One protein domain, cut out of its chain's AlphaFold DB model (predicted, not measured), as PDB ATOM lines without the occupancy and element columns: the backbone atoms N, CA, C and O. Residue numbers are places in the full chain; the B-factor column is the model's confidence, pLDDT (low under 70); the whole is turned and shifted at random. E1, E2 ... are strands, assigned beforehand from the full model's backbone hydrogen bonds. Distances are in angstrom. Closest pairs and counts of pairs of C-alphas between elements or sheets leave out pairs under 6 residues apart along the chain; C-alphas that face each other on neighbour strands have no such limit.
ATOM      1  N   ASN A 455      18.892  27.121 -40.563       91.31
ATOM      2  CA  ASN A 455      18.608  26.448 -41.826       91.31
ATOM      3  C   ASN A 455      19.819  25.721 -42.461       91.31
ATOM      4  O   ASN A 455      19.810  25.416 -43.656       91.31
ATOM      5  N   ILE A 456      20.859  25.412 -41.678       95.12
ATOM      6  CA  ILE A 456      21.974  24.568 -42.120       95.12
ATOM      7  C   ILE A 456      21.560  23.097 -42.048       95.12
ATOM      8  O   ILE A 456      21.131  22.608 -40.999       95.12
ATOM      9  N   PHE A 457      21.712  22.389 -43.170       95.56
ATOM     10  CA  PHE A 457      21.476  20.951 -43.248       95.56
ATOM     11  C   PHE A 457      22.610  20.184 -42.559       95.56
ATOM     12  O   PHE A 457      23.792  20.435 -42.798       95.56
ATOM     13  N   ALA A 458      22.248  19.230 -41.709       95.25
ATOM     14  CA  ALA A 458      23.164  18.386 -40.964       95.25
ATOM     15  C   ALA A 458      22.726  16.922 -41.027       95.25
ATOM     16  O   ALA A 458      21.537  16.608 -40.987       95.25
ATOM     17  N   VAL A 459      23.701  16.020 -41.080       94.62
ATOM     18  CA  VAL A 459      23.498  14.573 -41.019       94.62
ATOM     19  C   VAL A 459      24.008  14.075 -39.675       94.62
ATOM     20  O   VAL A 459      25.212  14.063 -39.408       94.62
ATOM     21  N   GLN A 460      23.065  13.665 -38.831       93.62
ATOM     22  CA  GLN A 460      23.318  13.130 -37.500       93.62
ATOM     23  C   GLN A 460      23.456  11.615 -37.531       93.62
ATOM     24  O   GLN A 460      22.568  10.918 -38.029       93.62
ATOM     25  N   LYS A 461      24.497  11.081 -36.894       90.25
ATOM     26  CA  LYS A 461      24.631   9.637 -36.657       90.25
ATOM     27  C   LYS A 461      23.888   9.251 -35.381       90.25
ATOM     28  O   LYS A 461      24.451   9.256 -34.290       90.25
ATOM     29  N   ILE A 462      22.610   8.898 -35.518       88.06
ATOM     30  CA  ILE A 462      21.736   8.551 -34.382       88.06
ATOM     31  C   ILE A 462      22.002   7.146 -33.823       88.06
ATOM     32  O   ILE A 462      21.670   6.857 -32.674       88.06
ATOM     33  N   LEU A 463      22.611   6.267 -34.620       85.88
ATOM     34  CA  LEU A 463      23.116   4.970 -34.181       85.88
ATOM     35  C   LEU A 463      24.405   4.656 -34.939       85.88
ATOM     36  O   LEU A 463      24.436   4.768 -36.158       85.88
ATOM     37  N   ASN A 464      25.443   4.224 -34.226       80.94
ATOM     38  CA  ASN A 464      26.694   3.758 -34.818       80.94
ATOM     39  C   ASN A 464      27.178   2.519 -34.051       80.94
ATOM     40  O   ASN A 464      27.826   2.626 -33.008       80.94
ATOM     41  N   GLN A 465      26.774   1.337 -34.516       82.69
ATOM     42  CA  GLN A 465      27.178   0.040 -33.970       82.69
ATOM     43  C   GLN A 465      27.874  -0.778 -35.057       82.69
ATOM     44  O   GLN A 465      27.655  -0.551 -36.239       82.69
ATOM     45  N   SER A 466      28.651  -1.792 -34.664       72.50
ATOM     46  CA  SER A 466      29.534  -2.563 -35.556       72.50
ATOM     47  C   SER A 466      28.888  -3.144 -36.823       72.50
ATOM     48  O   SER A 466      29.623  -3.503 -37.726       72.50
ATOM     49  N   ASN A 467      27.555  -3.270 -36.880       81.50
ATOM     50  CA  ASN A 467      26.826  -3.888 -37.996       81.50
ATOM     51  C   ASN A 467      25.706  -3.004 -38.586       81.50
ATOM     52  O   ASN A 467      25.070  -3.411 -39.561       81.50
ATOM     53  N   VAL A 468      25.376  -1.871 -37.952       85.88
ATOM     54  CA  VAL A 468      24.279  -0.976 -38.365       85.88
ATOM     55  C   VAL A 468      24.623   0.457 -37.962       85.88
ATOM     56  O   VAL A 468      24.817   0.743 -36.776       85.88
ATOM     57  N   THR A 469      24.604   1.352 -38.941       89.56
ATOM     58  CA  THR A 469      24.669   2.801 -38.765       89.56
ATOM     59  C   THR A 469      23.364   3.404 -39.254       89.56
ATOM     60  O   THR A 469      22.867   3.045 -40.320       89.56
ATOM     61  N   ILE A 470      22.784   4.308 -38.472       91.12
ATOM     62  CA  ILE A 470      21.605   5.058 -38.892       91.12
ATOM     63  C   ILE A 470      21.935   6.539 -38.864       91.12
ATOM     64  O   ILE A 470      22.370   7.074 -37.843       91.12
ATOM     65  N   GLU A 471      21.681   7.176 -39.994       93.62
ATOM     66  CA  GLU A 471      21.874   8.595 -40.224       93.62
ATOM     67  C   GLU A 471      20.520   9.277 -40.411       93.62
ATOM     68  O   GLU A 471      19.635   8.757 -41.090       93.62
ATOM     69  N   ASN A 472      20.368  10.443 -39.797       93.88
ATOM     70  CA  ASN A 472      19.172  11.272 -39.852       93.88
ATOM     71  C   ASN A 472      19.550  12.653 -40.386       93.88
ATOM     72  O   ASN A 472      20.433  13.298 -39.821       93.88
ATOM     73  N   GLY A 473      18.885  13.102 -41.447       94.75
ATOM     74  CA  GLY A 473      19.080  14.447 -41.971       94.75
ATOM     75  C   GLY A 473      18.126  15.436 -41.322       94.75
ATOM     76  O   GLY A 473      16.912  15.218 -41.248       94.75
ATOM     77  N   ILE A 474      18.684  16.546 -40.858       95.12
ATOM     78  CA  ILE A 474      17.956  17.613 -40.183       95.12
ATOM     79  C   ILE A 474      18.404  18.981 -40.685       95.12
ATOM     80  O   ILE A 474      19.499  19.128 -41.216       95.12
ATOM     81  N   LEU A 475      17.576  19.990 -40.461       94.88
ATOM     82  CA  LEU A 475      17.952  21.390 -40.527       94.88
ATOM     83  C   LEU A 475      17.921  21.967 -39.120       94.88
ATOM     84  O   LEU A 475      17.009  21.692 -38.333       94.88
ATOM     85  N   ILE A 476      18.949  22.739 -38.801       93.62
ATOM     86  CA  ILE A 476      19.048  23.458 -37.535       93.62
ATOM     87  C   ILE A 476      18.088  24.645 -37.591       93.62
ATOM     88  O   ILE A 476      18.068  25.373 -38.576       93.62
ATOM     89  N   GLU A 477      17.294  24.836 -36.542       90.19
ATOM     90  CA  GLU A 477      16.357  25.956 -36.430       90.19
ATOM     91  C   GLU A 477      16.736  26.831 -35.224       90.19
ATOM     92  O   GLU A 477      17.150  26.323 -34.170       90.19
ATOM     93  N   ASP A 478      16.568  28.149 -35.364       84.06
ATOM     94  CA  ASP A 478      16.837  29.140 -34.309       84.06
ATOM     95  C   ASP A 478      15.913  28.991 -33.082       84.06
ATOM     96  O   ASP A 478      16.307  29.275 -31.954       84.06
ATOM     97  N   ASN A 479      14.684  28.495 -33.268       82.19
ATOM     98  CA  ASN A 479      13.661  28.471 -32.218       82.19
ATOM     99  C   ASN A 479      13.042  27.083 -32.003       82.19
ATOM    100  O   ASN A 479      12.854  26.309 -32.941       82.19
ATOM    101  N   ASP A 480      12.647  26.800 -30.756       81.81
ATOM    102  CA  ASP A 480      11.901  25.588 -30.412       81.81
ATOM    103  C   ASP A 480      10.501  25.617 -31.051       81.81
ATOM    104  O   ASP A 480       9.688  26.509 -30.796       81.81
ATOM    105  N   LYS A 481      10.187  24.589 -31.839       86.69
ATOM    106  CA  LYS A 481       8.886  24.357 -32.480       86.69
ATOM    107  C   LYS A 481       8.279  23.035 -31.996       86.69
ATOM    108  O   LYS A 481       8.923  22.223 -31.328       86.69
ATOM    109  N   SER A 482       7.002  22.815 -32.312       85.75
ATOM    110  CA  SER A 482       6.329  21.542 -32.030       85.75
ATOM    111  C   SER A 482       6.832  20.466 -32.993       85.75
ATOM    112  O   SER A 482       6.603  20.552 -34.194       85.75
ATOM    113  N   GLY A 483       7.505  19.452 -32.462       87.94
ATOM    114  CA  GLY A 483       8.011  18.305 -33.203       87.94
ATOM    115  C   GLY A 483       7.455  16.974 -32.712       87.94
ATOM    116  O   GLY A 483       6.539  16.905 -31.886       87.94
ATOM    117  N   ARG A 484       8.012  15.892 -33.250       89.50
ATOM    118  CA  ARG A 484       7.644  14.510 -32.941       89.50
ATOM    119  C   ARG A 484       8.888  13.692 -32.619       89.50
ATOM    120  O   ARG A 484       9.962  13.915 -33.176       89.50
ATOM    121  N   GLU A 485       8.718  12.728 -31.727       90.69
ATOM    122  CA  GLU A 485       9.653  11.612 -31.596       90.69
ATOM    123  C   GLU A 485       9.497  10.693 -32.819       90.69
ATOM    124  O   GLU A 485       8.378  10.435 -33.252       90.69
ATOM    125  N   VAL A 486      10.598  10.205 -33.382       91.81
ATOM    126  CA  VAL A 486      10.609   9.232 -34.477       91.81
ATOM    127  C   VAL A 486      11.381   8.006 -34.012       91.81
ATOM    128  O   VAL A 486      12.577   8.070 -33.722       91.81
ATOM    129  N   ASN A 487      10.679   6.882 -33.933       93.25
ATOM    130  CA  ASN A 487      11.215   5.608 -33.483       93.25
ATOM    131  C   ASN A 487      11.473   4.707 -34.685       93.25
ATOM    132  O   ASN A 487      10.621   4.553 -35.558       93.25
ATOM    133  N   ILE A 488      12.644   4.078 -34.714       92.31
ATOM    134  CA  ILE A 488      13.048   3.209 -35.817       92.31
ATOM    135  C   ILE A 488      13.145   1.787 -35.293       92.31
ATOM    136  O   ILE A 488      13.881   1.502 -34.342       92.31
ATOM    137  N   TYR A 489      12.392   0.899 -35.930       91.00
ATOM    138  CA  TYR A 489      12.319  -0.516 -35.614       91.00
ATOM    139  C   TYR A 489      12.904  -1.341 -36.752       91.00
ATOM    140  O   TYR A 489      12.597  -1.101 -37.919       91.00
ATOM    141  N   PHE A 490      13.694  -2.345 -36.396       88.88
ATOM    142  CA  PHE A 490      14.240  -3.343 -37.307       88.88
ATOM    143  C   PHE A 490      13.769  -4.724 -36.858       88.88
ATOM    144  O   PHE A 490      13.996  -5.103 -35.707       88.88
ATOM    145  N   ASP A 491      13.044  -5.428 -37.729       88.62
ATOM    146  CA  ASP A 491      12.397  -6.717 -37.448       88.62
ATOM    147  C   ASP A 491      11.605  -6.710 -36.122       88.62
ATOM    148  O   ASP A 491      11.670  -7.625 -35.303       88.62
ATOM    149  N   GLY A 492      10.870  -5.617 -35.883       85.69
ATOM    150  CA  GLY A 492      10.023  -5.423 -34.699       85.69
ATOM    151  C   GLY A 492      10.753  -4.972 -33.426       85.69
ATOM    152  O   GLY A 492      10.095  -4.658 -32.435       85.69
ATOM    153  N   LYS A 493      12.088  -4.872 -33.427       89.25
ATOM    154  CA  LYS A 493      12.865  -4.352 -32.290       89.25
ATOM    155  C   LYS A 493      13.222  -2.882 -32.503       89.25
ATOM    156  O   LYS A 493      13.809  -2.537 -33.524       89.25
ATOM    157  N   LYS A 494      12.933  -2.021 -31.522       90.50
ATOM    158  CA  LYS A 494      13.360  -0.611 -31.538       90.50
ATOM    159  C   LYS A 494      14.888  -0.534 -31.481       90.50
ATOM    160  O   LYS A 494      15.484  -1.060 -30.539       90.50
ATOM    161  N   ILE A 495      15.509   0.103 -32.471       90.50
ATOM    162  CA  ILE A 495      16.974   0.221 -32.582       90.50
ATOM    163  C   ILE A 495      17.481   1.655 -32.435       90.50
ATOM    164  O   ILE A 495      18.598   1.844 -31.966       90.50
ATOM    165  N   ALA A 496      16.669   2.657 -32.779       90.06
ATOM    166  CA  ALA A 496      17.036   4.061 -32.633       90.06
ATOM    167  C   ALA A 496      15.809   4.937 -32.354       90.06
ATOM    168  O   ALA A 496      14.666   4.556 -32.618       90.06
ATOM    169  N   THR A 497      16.068   6.111 -31.785       90.44
ATOM    170  CA  THR A 497      15.086   7.178 -31.566       90.44
ATOM    171  C   THR A 497      15.726   8.489 -31.975       90.44
ATOM    172  O   THR A 497      16.867   8.743 -31.603       90.44
ATOM    173  N   THR A 498      14.989   9.319 -32.696       90.94
ATOM    174  CA  THR A 498      15.365  10.706 -32.974       90.94
ATOM    175  C   THR A 498      14.163  11.616 -32.736       90.94
ATOM    176  O   THR A 498      13.048  11.141 -32.517       90.94
ATOM    177  N   SER A 499      14.365  12.926 -32.722       89.81
ATOM    178  CA  SER A 499      13.297  13.898 -32.495       89.81
ATOM    179  C   SER A 499      13.507  15.141 -33.337       89.81
ATOM    180  O   SER A 499      14.613  15.672 -33.392       89.81
ATOM    181  N   GLY A 500      12.432  15.643 -33.930       90.75
ATOM    182  CA  GLY A 500      12.495  16.771 -34.850       90.75
ATOM    183  C   GLY A 500      11.115  17.296 -35.212       90.75
ATOM    184  O   GLY A 500      10.099  16.626 -35.014       90.75
ATOM    185  N   VAL A 501      11.070  18.521 -35.718       92.00
ATOM    186  CA  VAL A 501       9.890  19.102 -36.353       92.00
ATOM    187  C   VAL A 501       9.635  18.334 -37.640       92.00
ATOM    188  O   VAL A 501      10.532  18.187 -38.468       92.00
ATOM    189  N   ILE A 502       8.418  17.819 -37.787       90.44
ATOM    190  CA  ILE A 502       7.959  17.178 -39.014       90.44
ATOM    191  C   ILE A 502       6.816  18.018 -39.579       90.44
ATOM    192  O   ILE A 502       5.846  18.309 -38.883       90.44
ATOM    193  N   GLU A 503       6.969  18.447 -40.821       90.06
ATOM    194  CA  GLU A 503       6.044  19.325 -41.528       90.06
ATOM    195  C   GLU A 503       5.291  18.533 -42.599       90.06
ATOM    196  O   GLU A 503       5.648  17.405 -42.949       90.06
ATOM    197  N   ASN A 504       4.212  19.110 -43.123       90.12
ATOM    198  CA  ASN A 504       3.467  18.478 -44.206       90.12
ATOM    199  C   ASN A 504       4.341  18.394 -45.456       90.12
ATOM    200  O   ASN A 504       4.725  19.419 -46.013       90.12
ATOM    201  N   GLY A 505       4.622  17.181 -45.923       91.69
ATOM    202  CA  GLY A 505       5.550  16.994 -47.028       91.69
ATOM    203  C   GLY A 505       5.968  15.549 -47.239       91.69
ATOM    204  O   GLY A 505       5.469  14.620 -46.593       91.69
ATOM    205  N   SER A 506       6.879  15.362 -48.190       93.12
ATOM    206  CA  SER A 506       7.494  14.076 -48.487       93.12
ATOM    207  C   SER A 506       8.871  13.956 -47.843       93.12
ATOM    208  O   SER A 506       9.638  14.914 -47.825       93.12
ATOM    209  N   TYR A 507       9.193  12.758 -47.364       94.56
ATOM    210  CA  TYR A 507      10.456  12.433 -46.708       94.56
ATOM    211  C   TYR A 507      11.049  11.171 -47.333       94.56
ATOM    212  O   TYR A 507      10.370  10.143 -47.429       94.56
ATOM    213  N   SER A 508      12.305  11.239 -47.770       94.31
ATOM    214  CA  SER A 508      12.973  10.137 -48.474       94.31
ATOM    215  C   SER A 508      13.827   9.293 -47.531       94.31
ATOM    216  O   SER A 508      14.716   9.807 -46.854       94.31
ATOM    217  N   ILE A 509      13.570   7.986 -47.521       93.88
ATOM    218  CA  ILE A 509      14.273   6.988 -46.717       93.88
ATOM    219  C   ILE A 509      15.146   6.131 -47.633       93.88
ATOM    220  O   ILE A 509      14.674   5.602 -48.645       93.88
ATOM    221  N   TYR A 510      16.404   5.978 -47.242       93.88
ATOM    222  CA  TYR A 510      17.443   5.252 -47.957       93.88
ATOM    223  C   TYR A 510      17.945   4.063 -47.133       93.88
ATOM    224  O   TYR A 510      17.949   4.094 -45.901       93.88
ATOM    225  N   ILE A 511      18.363   3.006 -47.827       91.31
ATOM    226  CA  ILE A 511      19.018   1.831 -47.248       91.31
ATOM    227  C   ILE A 511      20.289   1.571 -48.055       91.31
ATOM    228  O   ILE A 511      20.225   1.463 -49.279       91.31
ATOM    229  N   ASN A 512      21.445   1.514 -47.389       89.38
ATOM    230  CA  ASN A 512      22.764   1.385 -48.023       89.38
ATOM    231  C   ASN A 512      22.986   2.410 -49.161       89.38
ATOM    232  O   ASN A 512      23.561   2.095 -50.201       89.38
ATOM    233  N   GLY A 513      22.486   3.641 -48.980       86.19
ATOM    234  CA  GLY A 513      22.575   4.719 -49.975       86.19
ATOM    235  C   GLY A 513      21.620   4.595 -51.172       86.19
ATOM    236  O   GLY A 513      21.590   5.488 -52.017       86.19
ATOM    237  N   LEU A 514      20.803   3.540 -51.248       89.56
ATOM    238  CA  LEU A 514      19.781   3.358 -52.280       89.56
ATOM    239  C   LEU A 514      18.421   3.852 -51.785       89.56
ATOM    240  O   LEU A 514      18.052   3.634 -50.632       89.56
ATOM    241  N   HIS A 515      17.657   4.510 -52.661       93.00
ATOM    242  CA  HIS A 515      16.308   4.972 -52.326       93.00
ATOM    243  C   HIS A 515      15.404   3.766 -52.044       93.00
ATOM    244  O   HIS A 515      15.216   2.911 -52.909       93.00
ATOM    245  N   ALA A 516      14.869   3.692 -50.826       91.62
ATOM    246  CA  ALA A 516      14.034   2.581 -50.384       91.62
ATOM    247  C   ALA A 516      12.548   2.953 -50.377       91.62
ATOM    248  O   ALA A 516      11.701   2.169 -50.811       91.62
ATOM    249  N   ARG A 517      12.205   4.142 -49.863       92.50
ATOM    250  CA  ARG A 517      10.816   4.614 -49.801       92.50
ATOM    251  C   ARG A 517      10.734   6.124 -49.624       92.50
ATOM    252  O   ARG A 517      11.471   6.693 -48.831       92.50
ATOM    253  N   THR A 518       9.744   6.752 -50.252       92.50
ATOM    254  CA  THR A 518       9.285   8.093 -49.861       92.50
ATOM    255  C   THR A 518       8.007   7.976 -49.033       92.50
ATOM    256  O   THR A 518       7.049   7.314 -49.444       92.50
ATOM    257  N   ILE A 519       7.994   8.591 -47.852       91.81
ATOM    258  CA  ILE A 519       6.816   8.688 -46.984       91.81
ATOM    259  C   ILE A 519       6.197  10.081 -47.108       91.81
ATOM    260  O   ILE A 519       6.903  11.044 -47.384       91.81
ATOM    261  N   TYR A 520       4.882  10.183 -46.920       90.38
ATOM    262  CA  TYR A 520       4.160  11.453 -46.947       90.38
ATOM    263  C   TYR A 520       3.507  11.686 -45.592       90.38
ATOM    264  O   TYR A 520       2.671  10.878 -45.173       90.38
ATOM    265  N   PHE A 521       3.894  12.772 -44.927       89.44
ATOM    266  CA  PHE A 521       3.335  13.174 -43.646       89.44
ATOM    267  C   PHE A 521       2.296  14.281 -43.838       89.44
ATOM    268  O   PHE A 521       2.512  15.230 -44.593       89.44
ATOM    269  N   ASN A 522       1.164  14.146 -43.146       86.44
ATOM    270  CA  ASN A 522       0.115  15.156 -43.077       86.44
ATOM    271  C   ASN A 522      -0.373  15.267 -41.630       86.44
ATOM    272  O   ASN A 522      -0.915  14.309 -41.084       86.44
ATOM    273  N   GLU A 523      -0.205  16.435 -41.027       83.25
ATOM    274  CA  GLU A 523      -0.553  16.718 -39.638       83.25
ATOM    275  C   GLU A 523      -2.053  16.543 -39.347       83.25
ATOM    276  O   GLU A 523      -2.418  16.158 -38.240       83.25
ATOM    277  N   ASN A 524      -2.925  16.732 -40.347       83.19
ATOM    278  CA  ASN A 524      -4.373  16.523 -40.209       83.19
ATOM    279  C   ASN A 524      -4.778  15.039 -40.249       83.19
ATOM    280  O   ASN A 524      -5.886  14.687 -39.845       83.19
ATOM    281  N   LEU A 525      -3.906  14.167 -40.766       76.69
ATOM    282  CA  LEU A 525      -4.109  12.718 -40.878       76.69
ATOM    283  C   LEU A 525      -2.800  11.993 -40.520       76.69
ATOM    284  O   LEU A 525      -2.196  11.351 -41.389       76.69
ATOM    285  N   PRO A 526      -2.325  12.113 -39.266       70.75
ATOM    286  CA  PRO A 526      -1.023  11.591 -38.893       70.75
ATOM    287  C   PRO A 526      -1.051  10.066 -38.994       70.75
ATOM    288  O   PRO A 526      -1.787   9.386 -38.279       70.75
ATOM    289  N   ARG A 527      -0.251   9.510 -39.905       71.56
ATOM    290  CA  ARG A 527       0.046   8.077 -39.883       71.56
ATOM    291  C   ARG A 527       1.104   7.831 -38.826       71.56
ATOM    292  O   ARG A 527       2.188   8.406 -38.896       71.56
ATOM    293  N   GLU A 528       0.783   6.946 -37.894       75.88
ATOM    294  CA  GLU A 528       1.688   6.590 -36.806       75.88
ATOM    295  C   GLU A 528       2.857   5.737 -37.299       75.88
ATOM    296  O   GLU A 528       3.947   5.879 -36.775       75.88
ATOM    297  N   ASN A 529       2.681   4.909 -38.340       89.75
ATOM    298  CA  ASN A 529       3.690   3.931 -38.765       89.75
ATOM    299  C   ASN A 529       3.888   3.866 -40.287       89.75
ATOM    300  O   ASN A 529       2.925   3.793 -41.056       89.75
ATOM    301  N   TYR A 530       5.151   3.790 -40.715       91.06
ATOM    302  CA  TYR A 530       5.563   3.559 -42.101       91.06
ATOM    303  C   TYR A 530       6.464   2.324 -42.196       91.06
ATOM    304  O   TYR A 530       7.603   2.335 -41.740       91.06
ATOM    305  N   THR A 531       5.958   1.260 -42.823       91.50
ATOM    306  CA  THR A 531       6.661  -0.030 -42.946       91.50
ATOM    307  C   THR A 531       7.359  -0.191 -44.296       91.50
ATOM    308  O   THR A 531       6.728  -0.068 -45.342       91.50
ATOM    309  N   ILE A 532       8.650  -0.486 -44.297       91.38
ATOM    310  CA  ILE A 532       9.488  -0.683 -45.480       91.38
ATOM    311  C   ILE A 532       9.912  -2.150 -45.509       91.38
ATOM    312  O   ILE A 532      10.416  -2.671 -44.514       91.38
ATOM    313  N   TYR A 533       9.703  -2.805 -46.649       89.00
ATOM    314  CA  TYR A 533      10.157  -4.171 -46.893       89.00
ATOM    315  C   TYR A 533      11.456  -4.113 -47.697       89.00
ATOM    316  O   TYR A 533      11.460  -3.565 -48.799       89.00
ATOM    317  N   TRP A 534      12.545  -4.652 -47.147       85.44
ATOM    318  CA  TRP A 534      13.855  -4.679 -47.800       85.44
ATOM    319  C   TRP A 534      14.454  -6.081 -47.702       85.44
ATOM    320  O   TRP A 534      14.843  -6.535 -46.625       85.44
ATOM    321  N   GLY A 535      14.472  -6.807 -48.823       85.00
ATOM    322  CA  GLY A 535      14.838  -8.224 -48.828       85.00
ATOM    323  C   GLY A 535      13.935  -9.048 -47.899       85.00
ATOM    324  O   GLY A 535      12.717  -9.060 -48.069       85.00
ATOM    325  N   ALA A 536      14.538  -9.732 -46.920       84.50
ATOM    326  CA  ALA A 536      13.837 -10.524 -45.901       84.50
ATOM    327  C   ALA A 536      13.502  -9.739 -44.614       84.50
ATOM    328  O   ALA A 536      12.941 -10.317 -43.683       84.50
ATOM    329  N   HIS A 537      13.846  -8.449 -44.555       87.75
ATOM    330  CA  HIS A 537      13.756  -7.629 -43.349       87.75
ATOM    331  C   HIS A 537      12.627  -6.602 -43.426       87.75
ATOM    332  O   HIS A 537      12.249  -6.122 -44.503       87.75
ATOM    333  N   ILE A 538      12.100  -6.244 -42.255       89.88
ATOM    334  CA  ILE A 538      11.040  -5.250 -42.097       89.88
ATOM    335  C   ILE A 538      11.564  -4.093 -41.253       89.88
ATOM    336  O   ILE A 538      11.884  -4.250 -40.073       89.88
ATOM    337  N   ILE A 539      11.579  -2.901 -41.841       91.50
ATOM    338  CA  ILE A 539      11.923  -1.657 -41.152       91.50
ATOM    339  C   ILE A 539      10.636  -0.879 -40.911       91.50
ATOM    340  O   ILE A 539       9.846  -0.689 -41.831       91.50
ATOM    341  N   THR A 540      10.399  -0.419 -39.686       93.12
ATOM    342  CA  THR A 540       9.245   0.438 -39.377       93.12
ATOM    343  C   THR A 540       9.718   1.760 -38.800       93.12
ATOM    344  O   THR A 540      10.472   1.781 -37.831       93.12
ATOM    345  N   VAL A 541       9.263   2.857 -39.404       92.88
ATOM    346  CA  VAL A 541       9.436   4.216 -38.888       92.88
ATOM    347  C   VAL A 541       8.123   4.634 -38.241       92.88
ATOM    348  O   VAL A 541       7.111   4.781 -38.927       92.88
ATOM    349  N   GLU A 542       8.141   4.781 -36.923       93.50
ATOM    350  CA  GLU A 542       6.998   5.192 -36.110       93.50
ATOM    351  C   GLU A 542       7.131   6.676 -35.746       93.50
ATOM    352  O   GLU A 542       8.157   7.096 -35.212       93.50
ATOM    353  N   ILE A 543       6.089   7.464 -36.005       91.31
ATOM    354  CA  ILE A 543       5.963   8.845 -35.538       91.31
ATOM    355  C   ILE A 543       5.241   8.821 -34.193       91.31
ATOM    356  O   ILE A 543       4.046   8.551 -34.110       91.31
ATOM    357  N   GLY A 544       5.995   9.106 -33.141       86.19
ATOM    358  CA  GLY A 544       5.549   9.088 -31.761       86.19
ATOM    359  C   GLY A 544       4.964  10.415 -31.271       86.19
ATOM    360  O   GLY A 544       4.410  11.232 -32.009       86.19
ATOM    361  N   LYS A 545       5.073  10.620 -29.958       84.88
ATOM    362  CA  LYS A 545       4.419  11.713 -29.227       84.88
ATOM    363  C   LYS A 545       4.955  13.111 -29.602       84.88
ATOM    364  O   LYS A 545       6.108  13.237 -30.018       84.88
ATOM    365  N   PRO A 546       4.149  14.178 -29.401       83.81
ATOM    366  CA  PRO A 546       4.630  15.559 -29.460       83.81
ATOM    367  C   PRO A 546       5.789  15.818 -28.494       83.81
ATOM    368  O   PRO A 546       5.743  15.405 -27.333       83.81
ATOM    369  N   ILE A 547       6.780  16.572 -28.961       86.06
ATOM    370  CA  ILE A 547       7.910  17.083 -28.179       86.06
ATOM    371  C   ILE A 547       8.295  18.477 -28.695       86.06
ATOM    372  O   ILE A 547       7.984  18.812 -29.832       86.06
ATOM    373  N   LYS A 548       8.958  19.311 -27.888       84.31
ATOM    374  CA  LYS A 548       9.598  20.533 -28.400       84.31
ATOM    375  C   LYS A 548      10.933  20.167 -29.046       84.31
ATOM    376  O   LYS A 548      11.701  19.417 -28.449       84.31
ATOM    377  N   SER A 549      11.187  20.674 -30.246       85.00
ATOM    378  CA  SER A 549      12.461  20.493 -30.939       85.00
ATOM    379  C   SER A 549      12.836  21.752 -31.712       85.00
ATOM    380  O   SER A 549      11.974  22.437 -32.254       85.00
ATOM    381  N   ASN A 550      14.131  22.020 -31.779       86.12
ATOM    382  CA  ASN A 550      14.779  23.083 -32.550       86.12
ATOM    383  C   ASN A 550      15.576  22.503 -33.735       86.12
ATOM    384  O   ASN A 550      16.557  23.078 -34.206       86.12
ATOM    385  N   MET A 551      15.186  21.311 -34.180       91.69
ATOM    386  CA  MET A 551      15.714  20.647 -35.365       91.69
ATOM    387  C   MET A 551      14.526  20.221 -36.214       91.69
ATOM    388  O   MET A 551      13.605  19.592 -35.690       91.69
ATOM    389  N   ARG A 552      14.529  20.545 -37.503       94.44
ATOM    390  CA  ARG A 552      13.508  20.115 -38.462       94.44
ATOM    391  C   ARG A 552      14.023  18.920 -39.245       94.44
ATOM    392  O   ARG A 552      15.162  18.928 -39.686       94.44
ATOM    393  N   PHE A 553      13.217  17.880 -39.411       95.06
ATOM    394  CA  PHE A 553      13.599  16.763 -40.268       95.06
ATOM    395  C   PHE A 553      13.665  17.214 -41.726       95.06
ATOM    396  O   PHE A 553      12.766  17.914 -42.196       95.06
ATOM    397  N   ALA A 554      14.706  16.786 -42.436       94.25
ATOM    398  CA  ALA A 554      14.894  17.140 -43.834       94.25
ATOM    399  C   ALA A 554      13.811  16.507 -44.711       94.25
ATOM    400  O   ALA A 554      13.607  15.291 -44.694       94.25
ATOM    401  N   THR A 555      13.113  17.337 -45.481       94.25
ATOM    402  CA  THR A 555      12.181  16.868 -46.508       94.25
ATOM    403  C   THR A 555      12.950  16.310 -47.708       94.25
ATOM    404  O   THR A 555      14.162  16.476 -47.822       94.25
ATOM    405  N   THR A 556      12.248  15.672 -48.646       91.38
ATOM    406  CA  THR A 556      12.830  15.220 -49.923       91.38
ATOM    407  C   THR A 556      13.486  16.356 -50.723       91.38
ATOM    408  O   THR A 556      14.367  16.073 -51.531       91.38
ATOM    409  N   GLU A 557      13.068  17.612 -50.527       89.75
ATOM    410  CA  GLU A 557      13.672  18.780 -51.186       89.75
ATOM    411  C   GLU A 557      14.949  19.245 -50.478       89.75
ATOM    412  O   GLU A 557      15.901  19.649 -51.139       89.75
ATOM    413  N   ASP A 558      14.979  19.146 -49.146       88.62
ATOM    414  CA  ASP A 558      16.139  19.531 -48.342       88.62
ATOM    415  C   ASP A 558      17.278  18.497 -48.447       88.62
ATOM    416  O   ASP A 558      18.455  18.854 -48.432       88.62
ATOM    417  N   GLY A 559      16.935  17.205 -48.531       88.06
ATOM    418  CA  GLY A 559      17.908  16.121 -48.619       88.06
ATOM    419  C   GLY A 559      17.371  14.755 -48.185       88.06
ATOM    420  O   GLY A 559      16.268  14.330 -48.535       88.06
ATOM    421  N   ILE A 560      18.205  14.017 -47.451       89.94
ATOM    422  CA  ILE A 560      17.896  12.666 -46.970       89.94
ATOM    423  C   ILE A 560      17.257  12.766 -45.588       89.94
ATOM    424  O   ILE A 560      17.880  13.284 -44.671       89.94
ATOM    425  N   PHE A 561      16.055  12.216 -45.410       93.75
ATOM    426  CA  PHE A 561      15.422  12.149 -44.090       93.75
ATOM    427  C   PHE A 561      16.093  11.086 -43.214       93.75
ATOM    428  O   PHE A 561      16.522  11.369 -42.101       93.75
ATOM    429  N   LEU A 562      16.212   9.860 -43.729       93.88
ATOM    430  CA  LEU A 562      16.792   8.736 -43.002       93.88
ATOM    431  C   LEU A 562      17.623   7.869 -43.944       93.88
ATOM    432  O   LEU A 562      17.154   7.521 -45.026       93.88
ATOM    433  N   ASN A 563      18.818   7.472 -43.518       93.31
ATOM    434  CA  ASN A 563      19.659   6.506 -44.217       93.31
ATOM    435  C   ASN A 563      20.091   5.400 -43.252       93.31
ATOM    436  O   ASN A 563      20.686   5.665 -42.209       93.31
ATOM    437  N   ILE A 564      19.758   4.155 -43.586       91.06
ATOM    438  CA  ILE A 564      20.098   2.977 -42.786       91.06
ATOM    439  C   ILE A 564      21.193   2.214 -43.521       91.06
ATOM    440  O   ILE A 564      20.955   1.642 -44.581       91.06
ATOM    441  N   ILE A 565      22.389   2.196 -42.950       88.62
ATOM    442  CA  ILE A 565      23.552   1.505 -43.494       88.62
ATOM    443  C   ILE A 565      23.770   0.238 -42.669       88.62
ATOM    444  O   ILE A 565      23.940   0.307 -41.454       88.62
TER     445      ILE A 565
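What this domain is: This is residues 455 to 565 of the 569 residues of a protein of Methanobacteriales archaeon (UniProt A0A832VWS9). The strands make a small, flattened barrel that is not fully closed: E1, the first part of E2, E8, E4 and E5 form one wall, and E6, E7, the last part of E2 and E3 the other. E2 folds back on itself at residue 481 and joins the walls, while E5 and E6, and E1 and E3, come near without pairing. The printed part has 111 residues, with no named helix and eight strands, E1 to E8 in chain order, in one branched, mixed sheet; the class is all strand. The whole is compact, with a radius of gyration of the C-alphas of 13.1 A, and spans 40 by 28 by 23 A.

How they stand to each other: Start at E1, residues 457 to 465; it forms an antiparallel hairpin with E2, residues 468 to 490, where N 460 and O 472 are 2.8 A apart. E2 bends by 172 degrees at residue 481, and its later part forms a hairpin with E3, residues 493 to 500, at N 486 and O 498, 2.8 A. E1, E2 and E3 are a meander, each strand the antiparallel neighbour of the one before. The closest C-alphas of E1 and E3 are those of Leu 463 and Ala 496, 6.3 A apart. Next look at E4, residues 505 to 511, in a hairpin with E5, residues 514 to 521; N 507 and O 519 are 2.9 A apart. E6, residues 529 to 534, and E7, residues 537 to 553, form another hairpin, with N 532 and O 539 at 2.7 A. The closest C-alphas of E5 and E6 are those of Arg 517 and Ile 532, 7.0 A apart. E7 bends by 151 degrees at residue 550 and is antiparallel to E2, with N 483 and O 547 at 2.7 A. E8, residues 562 to 565, is antiparallel to E2 at N 471 and O 563, 2.9 A, and parallel to E4 at N 510 and O 562, 2.8 A.

Where its parts are: Find C-alpha 457 at (21.476, 20.951, -43.248); from there E1 runs 23.6 A to residue 465. E2 ends 10.4 A from its start, with C-alpha 490 at (14.240, -3.343, -37.307). First to last C-alpha, E3 measures 21.3 A, E4 20.3 A, E5 21.0 A, E6 16.1 A and E7 24.6 A. E8, 9.9 A, ends at (23.552, 1.505, -43.494).

The domain as a whole: The two C-alphas farthest apart are those of Asp 478 and Ala 536, 41.4 A. The printed part has no cut and no long link. Its mean pLDDT is 89.2, and no printed residue is under 70.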